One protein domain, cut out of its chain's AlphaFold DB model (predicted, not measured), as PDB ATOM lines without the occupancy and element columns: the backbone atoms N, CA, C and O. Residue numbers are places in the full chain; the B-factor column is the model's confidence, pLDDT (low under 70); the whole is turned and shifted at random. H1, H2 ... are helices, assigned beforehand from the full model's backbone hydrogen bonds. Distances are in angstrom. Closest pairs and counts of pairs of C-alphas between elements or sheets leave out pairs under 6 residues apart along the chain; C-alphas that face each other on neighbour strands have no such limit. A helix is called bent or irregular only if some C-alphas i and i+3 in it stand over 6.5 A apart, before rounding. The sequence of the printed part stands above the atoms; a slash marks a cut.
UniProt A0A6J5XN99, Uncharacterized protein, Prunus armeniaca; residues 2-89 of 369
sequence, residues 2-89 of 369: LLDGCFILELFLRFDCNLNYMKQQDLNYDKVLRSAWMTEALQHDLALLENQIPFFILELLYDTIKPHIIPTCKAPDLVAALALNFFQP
ATOM      1  N   LEU A   2      -3.558   5.279   3.893       81.62
ATOM      2  CA  LEU A   2      -2.450   4.378   4.281       81.62
ATOM      3  C   LEU A   2      -1.536   5.013   5.343       81.62
ATOM      4  O   LEU A   2      -1.242   4.391   6.352       81.62
ATOM      5  N   LEU A   3      -1.130   6.267   5.118       85.12
ATOM      6  CA  LEU A   3      -0.247   7.017   6.017       85.12
ATOM      7  C   LEU A   3      -0.903   7.235   7.393       85.12
ATOM      8  O   LEU A   3      -0.258   7.028   8.415       85.12
ATOM      9  N   ASP A   4      -2.205   7.530   7.404       86.31
ATOM     10  CA  ASP A   4      -3.012   7.652   8.627       86.31
ATOM     11  C   ASP A   4      -3.129   6.308   9.360       86.31
ATOM     12  O   ASP A   4      -2.977   6.246  10.575       86.31
ATOM     13  N   GLY A   5      -3.336   5.209   8.623       87.00
ATOM     14  CA  GLY A   5      -3.357   3.856   9.179       87.00
ATOM     15  C   GLY A   5      -2.019   3.455   9.803       87.00
ATOM     16  O   GLY A   5      -2.006   2.902  10.899       87.00
ATOM     17  N   CYS A   6      -0.896   3.782   9.153       85.50
ATOM     18  CA  CYS A   6       0.439   3.568   9.712       85.50
ATOM     19  C   CYS A   6       0.640   4.378  10.995       85.50
ATOM     20  O   CYS A   6       1.109   3.822  11.982       85.50
ATOM     21  N   PHE A   7       0.243   5.655  10.999       88.19
ATOM     22  CA  PHE A   7       0.328   6.512  12.181       88.19
ATOM     23  C   PHE A   7      -0.495   5.960  13.351       88.19
ATOM     24  O   PHE A   7       0.018   5.850  14.459       88.19
ATOM     25  N   ILE A   8      -1.752   5.571  13.110       88.06
ATOM     26  CA  ILE A   8      -2.642   5.012  14.139       88.06
ATOM     27  C   ILE A   8      -2.071   3.710  14.703       88.06
ATOM     28  O   ILE A   8      -2.053   3.505  15.916       88.06
ATOM     29  N   LEU A   9      -1.585   2.829  13.832       86.44
ATOM     30  CA  LEU A   9      -1.028   1.553  14.255       86.44
ATOM     31  C   LEU A   9       0.272   1.735  15.043       86.44
ATOM     32  O   LEU A   9       0.460   1.107  16.082       86.44
ATOM     33  N   GLU A  10       1.148   2.626  14.581       83.00
ATOM     34  CA  GLU A  10       2.358   3.008  15.297       83.00
ATOM     35  C   GLU A  10       2.030   3.622  16.664       83.00
ATOM     36  O   GLU A  10       2.663   3.267  17.658       83.00
ATOM     37  N   LEU A  11       1.007   4.475  16.741       84.38
ATOM     38  CA  LEU A  11       0.522   5.045  17.993       84.38
ATOM     39  C   LEU A  11       0.076   3.950  18.973       84.38
ATOM     40  O   LEU A  11       0.496   3.965  20.130       84.38
ATOM     41  N   PHE A  12      -0.726   2.981  18.519       84.31
ATOM     42  CA  PHE A  12      -1.184   1.877  19.367       84.31
ATOM     43  C   PHE A  12      -0.027   0.999  19.856       84.31
ATOM     44  O   PHE A  12       0.020   0.642  21.032       84.31
ATOM     45  N   LEU A  13       0.930   0.689  18.979       79.25
ATOM     46  CA  LEU A  13       2.116  -0.095  19.331       79.25
ATOM     47  C   LEU A  13       3.014   0.623  20.340       79.25
ATOM     48  O   LEU A  13       3.538  -0.019  21.245       79.25
ATOM     49  N   ARG A  14       3.193   1.941  20.198       75.69
ATOM     50  CA  ARG A  14       3.981   2.747  21.142       75.69
ATOM     51  C   ARG A  14       3.291   2.898  22.500       75.69
ATOM     52  O   ARG A  14       3.979   3.053  23.505       75.69
ATOM     53  N   PHE A  15       1.958   2.895  22.533       75.31
ATOM     54  CA  PHE A  15       1.189   3.011  23.773       75.31
ATOM     55  C   PHE A  15       1.182   1.713  24.593       75.31
ATOM     56  O   PHE A  15       1.085   1.758  25.819       75.31
ATOM     57  N   ASP A  16       1.292   0.551  23.944       71.38
ATOM     58  CA  ASP A  16       1.317  -0.729  24.647       71.38
ATOM     59  C   ASP A  16       2.674  -0.955  25.336       71.38
ATOM     60  O   ASP A  16       3.649  -1.408  24.740       71.38
ATOM     61  N   CYS A  17       2.722  -0.665  26.636       57.78
ATOM     62  CA  CYS A  17       3.913  -0.808  27.475       57.78
ATOM     63  C   CYS A  17       4.494  -2.235  27.527       57.78
ATOM     64  O   CYS A  17       5.611  -2.409  28.016       57.78
ATOM     65  N   ASN A  18       3.754  -3.261  27.083       55.34
ATOM     66  CA  ASN A  18       4.238  -4.647  27.053       55.34
ATOM     67  C   ASN A  18       5.030  -4.966  25.782       55.34
ATOM     68  O   ASN A  18       5.738  -5.975  25.721       55.34
ATOM     69  N   LEU A  19       4.908  -4.121  24.762       54.47
ATOM     70  CA  LEU A  19       5.697  -4.194  23.553       54.47
ATOM     71  C   LEU A  19       6.960  -3.358  23.776       54.47
ATOM     72  O   LEU A  19       6.930  -2.132  23.740       54.47
ATOM     73  N   ASN A  20       8.111  -4.017  23.953       52.81
ATOM     74  CA  ASN A  20       9.435  -3.378  23.848       52.81
ATOM     75  C   ASN A  20       9.735  -2.988  22.379       52.81
ATOM     76  O   ASN A  20      10.785  -3.320  21.831       52.81
ATOM     77  N   TYR A  21       8.771  -2.342  21.719       52.06
ATOM     78  CA  TYR A  21       8.777  -1.962  20.310       52.06
ATOM     79  C   TYR A  21       9.788  -0.841  20.028       52.06
ATOM     80  O   TYR A  21      10.339  -0.764  18.934       52.06
ATOM     81  N   MET A  22      10.107  -0.020  21.036       53.75
ATOM     82  CA  MET A  22      11.185   0.967  20.980       53.75
ATOM     83  C   MET A  22      12.303   0.662  21.972       53.75
ATOM     84  O   MET A  22      12.076   0.145  23.066       53.75
ATOM     85  N   LYS A  23      13.531   1.061  21.618       53.19
ATOM     86  CA  LYS A  23      14.641   1.102  22.573       53.19
ATOM     87  C   LYS A  23      14.323   2.142  23.648       53.19
ATOM     88  O   LYS A  23      13.820   3.223  23.356       53.19
ATOM     89  N   GLN A  24      14.688   1.853  24.894       49.94
ATOM     90  CA  GLN A  24      14.425   2.713  26.056       49.94
ATOM     91  C   GLN A  24      14.978   4.153  25.912       49.94
ATOM     92  O   GLN A  24      14.495   5.069  26.572       49.94
ATOM     93  N   GLN A  25      15.960   4.367  25.025       47.41
ATOM     94  CA  GLN A  25      16.478   5.690  24.653       47.41
ATOM     95  C   GLN A  25      15.512   6.516  23.787       47.41
ATOM     96  O   GLN A  25      15.417   7.720  24.012       47.41
ATOM     97  N   ASP A  26      14.760   5.898  22.872       52.38
ATOM     98  CA  ASP A  26      13.809   6.594  21.988       52.38
ATOM     99  C   ASP A  26      12.523   6.972  22.743       52.38
ATOM    100  O   ASP A  26      11.989   8.070  22.577       52.38
ATOM    101  N   LEU A  27      12.103   6.125  23.693       52.06
ATOM    102  CA  LEU A  27      10.980   6.393  24.601       52.06
ATOM    103  C   LEU A  27      11.220   7.632  25.489       52.06
ATOM    104  O   LEU A  27      10.285   8.326  25.885       52.06
ATOM    105  N   ASN A  28      12.487   7.928  25.798       49.91
ATOM    106  CA  ASN A  28      12.872   9.056  26.650       49.91
ATOM    107  C   ASN A  28      12.796  10.411  25.912       49.91
ATOM    108  O   ASN A  28      12.694  11.459  26.555       49.91
ATOM    109  N   TYR A  29      12.805  10.389  24.573       50.62
ATOM    110  CA  TYR A  29      12.701  11.569  23.708       50.62
ATOM    111  C   TYR A  29      11.277  11.845  23.208       50.62
ATOM    112  O   TYR A  29      11.009  12.952  22.731       50.62
ATOM    113  N   ASP A  30      10.349  10.895  23.348       58.41
ATOM    114  CA  ASP A  30       9.004  11.036  22.796       58.41
ATOM    115  C   ASP A  30       8.088  11.868  23.713       58.41
ATOM    116  O   ASP A  30       7.369  11.385  24.592       58.41
ATOM    117  N   LYS A  31       8.159  13.192  23.538       58.53
ATOM    118  CA  LYS A  31       7.398  14.183  24.319       58.53
ATOM    119  C   LYS A  31       5.879  14.065  24.115       58.53
ATOM    120  O   LYS A  31       5.126  14.544  24.960       58.53
ATOM    121  N   VAL A  32       5.453  13.431  23.018       59.88
ATOM    122  CA  VAL A  32       4.053  13.282  22.594       59.88
ATOM    123  C   VAL A  32       3.289  12.343  23.533       59.88
ATOM    124  O   VAL A  32       2.280  12.734  24.114       59.88
ATOM    125  N   LEU A  33       3.818  11.141  23.780       59.22
ATOM    126  CA  LEU A  33       3.168  10.122  24.619       59.22
ATOM    127  C   LEU A  33       3.353  10.343  26.126       59.22
ATOM    128  O   LEU A  33       2.572   9.842  26.929       59.22
ATOM    129  N   ARG A  34       4.352  11.135  26.543       60.16
ATOM    130  CA  ARG A  34       4.547  11.481  27.966       60.16
ATOM    131  C   ARG A  34       3.481  12.426  28.513       60.16
ATOM    132  O   ARG A  34       3.375  12.589  29.728       60.16
ATOM    133  N   SER A  35       2.737  13.089  27.635       66.25
ATOM    134  CA  SER A  35       1.790  14.107  28.036       66.25
ATOM    135  C   SER A  35       0.378  13.540  28.126       66.25
ATOM    136  O   SER A  35      -0.245  13.263  27.104       66.25
ATOM    137  N   ALA A  36      -0.144  13.403  29.349       66.19
ATOM    138  CA  ALA A  36      -1.483  12.853  29.591       66.19
ATOM    139  C   ALA A  36      -2.570  13.557  28.754       66.19
ATOM    140  O   ALA A  36      -3.384  12.893  28.122       66.19
ATOM    141  N   TRP A  37      -2.503  14.890  28.643       69.81
ATOM    142  CA  TRP A  37      -3.456  15.673  27.845       69.81
ATOM    143  C   TRP A  37      -3.375  15.395  26.337       69.81
ATOM    144  O   TRP A  37      -4.369  15.526  25.634       69.81
ATOM    145  N   MET A  38      -2.207  15.000  25.819       75.56
ATOM    146  CA  MET A  38      -2.048  14.684  24.398       75.56
ATOM    147  C   MET A  38      -2.611  13.302  24.069       75.56
ATOM    148  O   MET A  38      -3.187  13.115  23.003       75.56
ATOM    149  N   THR A  39      -2.504  12.352  25.001       76.19
ATOM    150  CA  THR A  39      -3.158  11.042  24.866       76.19
ATOM    151  C   THR A  39      -4.678  11.203  24.857       76.19
ATOM    152  O   THR A  39      -5.333  10.679  23.962       76.19
ATOM    153  N   GLU A  40      -5.228  11.984  25.792       75.44
ATOM    154  CA  GLU A  40      -6.666  12.283  25.854       75.44
ATOM    155  C   GLU A  40      -7.158  12.979  24.569       75.44
ATOM    156  O   GLU A  40      -8.205  12.615  24.035       75.44
ATOM    157  N   ALA A  41      -6.379  13.919  24.018       80.81
ATOM    158  CA  ALA A  41      -6.689  14.572  22.744       80.81
ATOM    159  C   ALA A  41      -6.664  13.595  21.552       80.81
ATOM    160  O   ALA A  41      -7.586  13.586  20.744       80.81
ATOM    161  N   LEU A  42      -5.657  12.721  21.461       85.44
ATOM    162  CA  LEU A  42      -5.574  11.719  20.389       85.44
ATOM    163  C   LEU A  42      -6.698  10.678  20.483       85.44
ATOM    164  O   LEU A  42      -7.266  10.293  19.465       85.44
ATOM    165  N   GLN A  43      -7.046  10.232  21.692       84.56
ATOM    166  CA  GLN A  43      -8.205   9.365  21.917       84.56
ATOM    167  C   GLN A  43      -9.495  10.050  21.472       84.56
ATOM    168  O   GLN A  43     -10.303   9.445  20.771       84.56
ATOM    169  N   HIS A  44      -9.685  11.315  21.849       84.06
ATOM    170  CA  HIS A  44     -10.829  12.101  21.411       84.06
ATOM    171  C   HIS A  44     -10.915  12.143  19.880       84.06
ATOM    172  O   HIS A  44     -11.942  11.771  19.314       84.06
ATOM    173  N   ASP A  45      -9.826  12.528  19.217       88.06
ATOM    174  CA  ASP A  45      -9.793  12.718  17.769       88.06
ATOM    175  C   ASP A  45      -9.997  11.410  17.000       88.06
ATOM    176  O   ASP A  45     -10.707  11.397  15.997       88.06
ATOM    177  N   LEU A  46      -9.436  10.290  17.463       89.62
ATOM    178  CA  LEU A  46      -9.632   8.975  16.834       89.62
ATOM    179  C   LEU A  46     -11.027   8.378  17.092       89.62
ATOM    180  O   LEU A  46     -11.470   7.491  16.355       89.62
ATOM    181  N   ALA A  47     -11.732   8.849  18.124       88.12
ATOM    182  CA  ALA A  47     -13.111   8.465  18.417       88.12
ATOM    183  C   ALA A  47     -14.155   9.283  17.634       88.12
ATOM    184  O   ALA A  47     -15.339   8.938  17.662       88.12
ATOM    185  N   LEU A  48     -13.752  10.348  16.930       89.25
ATOM    186  CA  LEU A  48     -14.671  11.152  16.128       89.25
ATOM    187  C   LEU A  48     -15.211  10.354  14.939       89.25
ATOM    188  O   LEU A  48     -14.451   9.718  14.207       89.25
ATOM    189  N   LEU A  49     -16.523  10.430  14.699       86.75
ATOM    190  CA  LEU A  49     -17.181   9.737  13.584       86.75
ATOM    191  C   LEU A  49     -16.616  10.159  12.213       86.75
ATOM    192  O   LEU A  49     -16.561   9.349  11.291       86.75
ATOM    193  N   GLU A  50     -16.164  11.408  12.087       87.00
ATOM    194  CA  GLU A  50     -15.533  11.946  10.874       87.00
ATOM    195  C   GLU A  50     -14.097  11.448  10.646       87.00
ATOM    196  O   GLU A  50     -13.618  11.463   9.515       87.00
ATOM    197  N   ASN A  51     -13.428  10.953  11.692       88.75
ATOM    198  CA  ASN A  51     -12.038  10.501  11.651       88.75
ATOM    199  C   ASN A  51     -11.929   8.968  11.706       88.75
ATOM    200  O   ASN A  51     -11.099   8.393  12.413       88.75
ATOM    201  N   GLN A  52     -12.820   8.279  10.993       90.25
ATOM    202  CA  GLN A  52     -12.854   6.820  10.961       90.25
ATOM    203  C   GLN A  52     -12.152   6.278   9.717       90.25
ATOM    204  O   GLN A  52     -12.497   6.612   8.583       90.25
ATOM    205  N   ILE A  53     -11.201   5.369   9.933       88.44
ATOM    206  CA  ILE A  53     -10.620   4.549   8.870       88.44
ATOM    207  C   ILE A  53     -11.216   3.137   8.899       88.44
ATOM    208  O   ILE A  53     -11.508   2.615   9.981       88.44
ATOM    209  N   PRO A  54     -11.388   2.491   7.733       90.38
ATOM    210  CA  PRO A  54     -11.801   1.098   7.683       90.38
ATOM    211  C   PRO A  54     -10.866   0.194   8.492       90.38
ATOM    212  O   PRO A  54      -9.655   0.195   8.274       90.38
ATOM    213  N   PHE A  55     -11.427  -0.604   9.401       89.56
ATOM    214  CA  PHE A  55     -10.643  -1.410  10.341       89.56
ATOM    215  C   PHE A  55      -9.754  -2.439   9.629       89.56
ATOM    216  O   PHE A  55      -8.617  -2.652  10.037       89.56
ATOM    217  N   PHE A  56     -10.221  -2.984   8.498       87.81
ATOM    218  CA  PHE A  56      -9.450  -3.930   7.686       87.81
ATOM    219  C   PHE A  56      -8.103  -3.355   7.211       87.81
ATOM    220  O   PHE A  56      -7.163  -4.106   6.977       87.81
ATOM    221  N   ILE A  57      -7.980  -2.028   7.058       89.56
ATOM    222  CA  ILE A  57      -6.708  -1.387   6.690       89.56
ATOM    223  C   ILE A  57      -5.703  -1.543   7.832       89.56
ATOM    224  O   ILE A  57      -4.542  -1.848   7.580       89.56
ATOM    225  N   LEU A  58      -6.150  -1.361   9.079       88.81
ATOM    226  CA  LEU A  58      -5.305  -1.552  10.255       88.81
ATOM    227  C   LEU A  58      -4.904  -3.018  10.421       88.81
ATOM    228  O   LEU A  58      -3.746  -3.283  10.726       88.81
ATOM    229  N   GLU A  59      -5.823  -3.955  10.172       87.44
ATOM    230  CA  GLU A  59      -5.536  -5.398  10.188       87.44
ATOM    231  C   GLU A  59      -4.476  -5.769   9.143       87.44
ATOM    232  O   GLU A  59      -3.455  -6.351   9.493       87.44
ATOM    233  N   LEU A  60      -4.643  -5.337   7.887       87.75
ATOM    234  CA  LEU A  60      -3.671  -5.595   6.815       87.75
ATOM    235  C   LEU A  60      -2.288  -4.999   7.113       87.75
ATOM    236  O   LEU A  60      -1.262  -5.637   6.861       87.75
ATOM    237  N   LEU A  61      -2.247  -3.767   7.630       88.06
ATOM    238  CA  LEU A  61      -0.994  -3.123   8.022       88.06
ATOM    239  C   LEU A  61      -0.326  -3.883   9.165       88.06
ATOM    240  O   LEU A  61       0.878  -4.127   9.102       88.06
ATOM    241  N   TYR A  62      -1.102  -4.298  10.169       85.94
ATOM    242  CA  TYR A  62      -0.602  -5.068  11.297       85.94
ATOM    243  C   TYR A  62      -0.052  -6.419  10.864       85.94
ATOM    244  O   TYR A  62       1.084  -6.726  11.205       85.94
ATOM    245  N   ASP A  63      -0.771  -7.171  10.035       85.69
ATOM    246  CA  ASP A  63      -0.302  -8.452   9.501       85.69
ATOM    247  C   ASP A  63       0.997  -8.308   8.693       85.69
ATOM    248  O   ASP A  63       1.853  -9.193   8.723       85.69
ATOM    249  N   THR A  64       1.183  -7.168   8.020       85.38
ATOM    250  CA  THR A  64       2.408  -6.863   7.266       85.38
ATOM    251  C   THR A  64       3.603  -6.611   8.189       85.38
ATOM    252  O   THR A  64       4.711  -7.068   7.906       85.38
ATOM    253  N   ILE A  65       3.410  -5.887   9.297       80.50
ATOM    254  CA  ILE A  65       4.501  -5.530  10.222       80.50
ATOM    255  C   ILE A  65       4.719  -6.566  11.327       80.50
ATOM    256  O   ILE A  65       5.819  -6.652  11.868       80.50
ATOM    257  N   LYS A  66       3.707  -7.382  11.647       78.25
ATOM    258  CA  LYS A  66       3.717  -8.387  12.719       78.25
ATOM    259  C   LYS A  66       4.958  -9.293  12.660       78.25
ATOM    260  O   LYS A  66       5.629  -9.394  13.685       78.25
ATOM    261  N   PRO A  67       5.383  -9.847  11.504       77.88
ATOM    262  CA  PRO A  67       6.611 -10.648  11.412       77.88
ATOM    263  C   PRO A  67       7.891  -9.906  11.831       77.88
ATOM    264  O   PRO A  67       8.840 -10.532  12.293       77.88
ATOM    265  N   HIS A  68       7.925  -8.581  11.686       73.00
ATOM    266  CA  HIS A  68       9.077  -7.741  12.027       73.00
ATOM    267  C   HIS A  68       9.074  -7.274  13.491       73.00
ATOM    268  O   HIS A  68      10.117  -6.883  14.010       73.00
ATOM    269  N   ILE A  69       7.919  -7.335  14.165       67.50
ATOM    270  CA  ILE A  69       7.736  -6.934  15.570       67.50
ATOM    271  C   ILE A  69       8.064  -8.082  16.542       67.50
ATOM    272  O   ILE A  69       8.415  -7.831  17.694       67.50
ATOM    273  N   ILE A  70       8.005  -9.342  16.088       58.34
ATOM    274  CA  ILE A  70       8.161 -10.547  16.926       58.34
ATOM    275  C   ILE A  70       9.622 -11.064  16.997       58.34
ATOM    276  O   ILE A  70       9.895 -12.182  16.561       58.34
ATOM    277  N   PRO A  71      10.592 -10.323  17.573       53.59
ATOM    278  CA  PRO A  71      11.763 -11.000  18.150       53.59
ATOM    279  C   PRO A  71      11.728 -11.137  19.678       53.59
ATOM    280  O   PRO A  71      12.448 -11.979  20.208       53.59
ATOM    281  N   THR A  72      10.945 -10.331  20.410       51.47
ATOM    282  CA  THR A  72      11.181 -10.154  21.863       51.47
ATOM    283  C   THR A  72       9.969 -10.206  22.799       51.47
ATOM    284  O   THR A  72      10.191 -10.384  23.994       51.47
ATOM    285  N   CYS A  73       8.714 -10.142  22.329       51.44
ATOM    286  CA  CYS A  73       7.524 -10.191  23.203       51.44
ATOM    287  C   CYS A  73       6.308 -10.848  22.516       51.44
ATOM    288  O   CYS A  73       6.168 -10.788  21.296       51.44
ATOM    289  N   LYS A  74       5.398 -11.441  23.309       54.00
ATOM    290  CA  LYS A  74       4.070 -11.899  22.857       54.00
ATOM    291  C   LYS A  74       3.188 -10.676  22.569       54.00
ATOM    292  O   LYS A  74       2.489 -10.207  23.464       54.00
ATOM    293  N   ALA A  75       3.269 -10.122  21.363       54.50
ATOM    294  CA  ALA A  75       2.313  -9.117  20.903       54.50
ATOM    295  C   ALA A  75       0.888  -9.710  20.931       54.50
ATOM    296  O   ALA A  75       0.748 -10.899  20.632       54.50
ATOM    297  N   PRO A  76      -0.158  -8.941  21.284       62.09
ATOM    298  CA  PRO A  76      -1.527  -9.431  21.171       62.09
ATOM    299  C   PRO A  76      -1.848  -9.754  19.710       62.09
ATOM    300  O   PRO A  76      -1.499  -8.991  18.814       62.09
ATOM    301  N   ASP A  77      -2.519 -10.877  19.458       65.25
ATOM    302  CA  ASP A  77      -2.696 -11.383  18.094       65.25
ATOM    303  C   ASP A  77      -3.600 -10.513  17.209       65.25
ATOM    304  O   ASP A  77      -3.511 -10.614  15.983       65.25
ATOM    305  N   LEU A  78      -4.406  -9.633  17.817       76.25
ATOM    306  CA  LEU A  78      -5.403  -8.794  17.156       76.25
ATOM    307  C   LEU A  78      -5.151  -7.295  17.380       76.25
ATOM    308  O   LEU A  78      -4.990  -6.831  18.511       76.25
ATOM    309  N   VAL A  79      -5.299  -6.508  16.309       82.81
ATOM    310  CA  VAL A  79      -5.313  -5.029  16.338       82.81
ATOM    311  C   VAL A  79      -6.365  -4.478  17.301       82.81
ATOM    312  O   VAL A  79      -6.151  -3.450  17.940       82.81
ATOM    313  N   ALA A  80      -7.496  -5.172  17.442       84.00
ATOM    314  CA  ALA A  80      -8.566  -4.779  18.350       84.00
ATOM    315  C   ALA A  80      -8.090  -4.677  19.807       84.00
ATOM    316  O   ALA A  80      -8.503  -3.765  20.518       84.00
ATOM    317  N   ALA A  81      -7.183  -5.557  20.240       79.31
ATOM    318  CA  ALA A  81      -6.621  -5.505  21.585       79.31
ATOM    319  C   ALA A  81      -5.754  -4.257  21.791       79.31
ATOM    320  O   ALA A  81      -5.908  -3.557  22.789       79.31
ATOM    321  N   LEU A  82      -4.904  -3.937  20.808       81.25
ATOM    322  CA  LEU A  82      -4.063  -2.738  20.824       81.25
ATOM    323  C   LEU A  82      -4.914  -1.461  20.870       81.25
ATOM    324  O   LEU A  82      -4.665  -0.572  21.683       81.25
ATOM    325  N   ALA A  83      -5.962  -1.399  20.046       86.06
ATOM    326  CA  ALA A  83      -6.894  -0.279  20.036       86.06
ATOM    327  C   ALA A  83      -7.618  -0.129  21.388       86.06
ATOM    328  O   ALA A  83      -7.678   0.967  21.938       86.06
ATOM    329  N   LEU A  84      -8.137  -1.216  21.965       82.25
ATOM    330  CA  LEU A  84      -8.845  -1.174  23.251       82.25
ATOM    331  C   LEU A  84      -7.930  -0.799  24.425       82.25
ATOM    332  O   LEU A  84      -8.362  -0.067  25.316       82.25
ATOM    333  N   ASN A  85      -6.668  -1.240  24.404       78.88
ATOM    334  CA  ASN A  85      -5.654  -0.791  25.359       78.88
ATOM    335  C   ASN A  85      -5.429   0.721  25.246       78.88
ATOM    336  O   ASN A  85      -5.415   1.409  26.266       78.88
ATOM    337  N   PHE A  86      -5.319   1.240  24.018       81.25
ATOM    338  CA  PHE A  86      -5.143   2.669  23.769       81.25
ATOM    339  C   PHE A  86      -6.333   3.505  24.241       81.25
ATOM    340  O   PHE A  86      -6.127   4.532  24.877       81.25
ATOM    341  N   PHE A  87      -7.571   3.088  23.969       80.00
ATOM    342  CA  PHE A  87      -8.753   3.886  24.311       80.00
ATOM    343  C   PHE A  87      -9.104   3.909  25.803       80.00
ATOM    344  O   PHE A  87      -9.931   4.732  26.178       80.00
ATOM    345  N   GLN A  88      -8.457   3.074  26.630       69.88
ATOM    346  CA  GLN A  88      -8.718   2.859  28.060       69.88
ATOM    347  C   GLN A  88     -10.199   2.521  28.377       69.88
ATOM    348  O   GLN A  88     -11.136   3.144  27.884       69.88
ATOM    349  N   PRO A  89     -10.489   1.521  29.226       61.75
ATOM    350  CA  PRO A  89     -11.858   1.032  29.319       61.75
ATOM    351  C   PRO A  89     -12.803   2.006  30.069       61.75
ATOM    352  O   PRO A  89     -12.531   2.382  31.212       61.75
TER     353      PRO A  89
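What this domain is: This is residues 2 to 89 of the 369 residues of an uncharacterized protein of Prunus armeniaca (UniProt A0A6J5XN99). The longest helix, H4, packs crosswise on H1, which stands in the middle; H5 crosses the latter part of H1, while H2, H3 and their links swing round H1. The printed part has 88 residues with five named helices, H1 to H5, and no named strand: all helix. It is compact, radius of gyration of the C-alphas 12.9 A, spanning 36 by 29 by 25 A.

Where its parts are: H4, residues 55 to 69, is 19.9 A long and irregular: C-alphas 64 and 67 are 7.0 A apart. H1, residues 2 to 15, 19.9 A, begins at C-alpha 2 (-2.450, 4.378, 4.281). H5, residues 79 to 87, ends at C-alpha 87 (-8.753, 3.886, 24.311). H3 is residues 36 to 47, H2 residues 24 to 27.

How they stand to each other: H4 touches H1 with residues 57 to 62 alone, closest C-alphas Leu 58 and Gly 5, 5.8 A, at a steep tilt of 59 degrees. H1 touches H5 with residues 12 to 15 alone, closest C-alphas Phe 12 and Leu 82, 5.6 A. H2 touches no helix. Every O i to N i+4 pair is within hydrogen-bond range in H1, H3 and H5, 9 of 11 in H4.

The domain as a whole: The printed part has no cut, and its four links are short. Residues 17 to 37, 69 to 77 and 88 to 89 have pLDDT under 70.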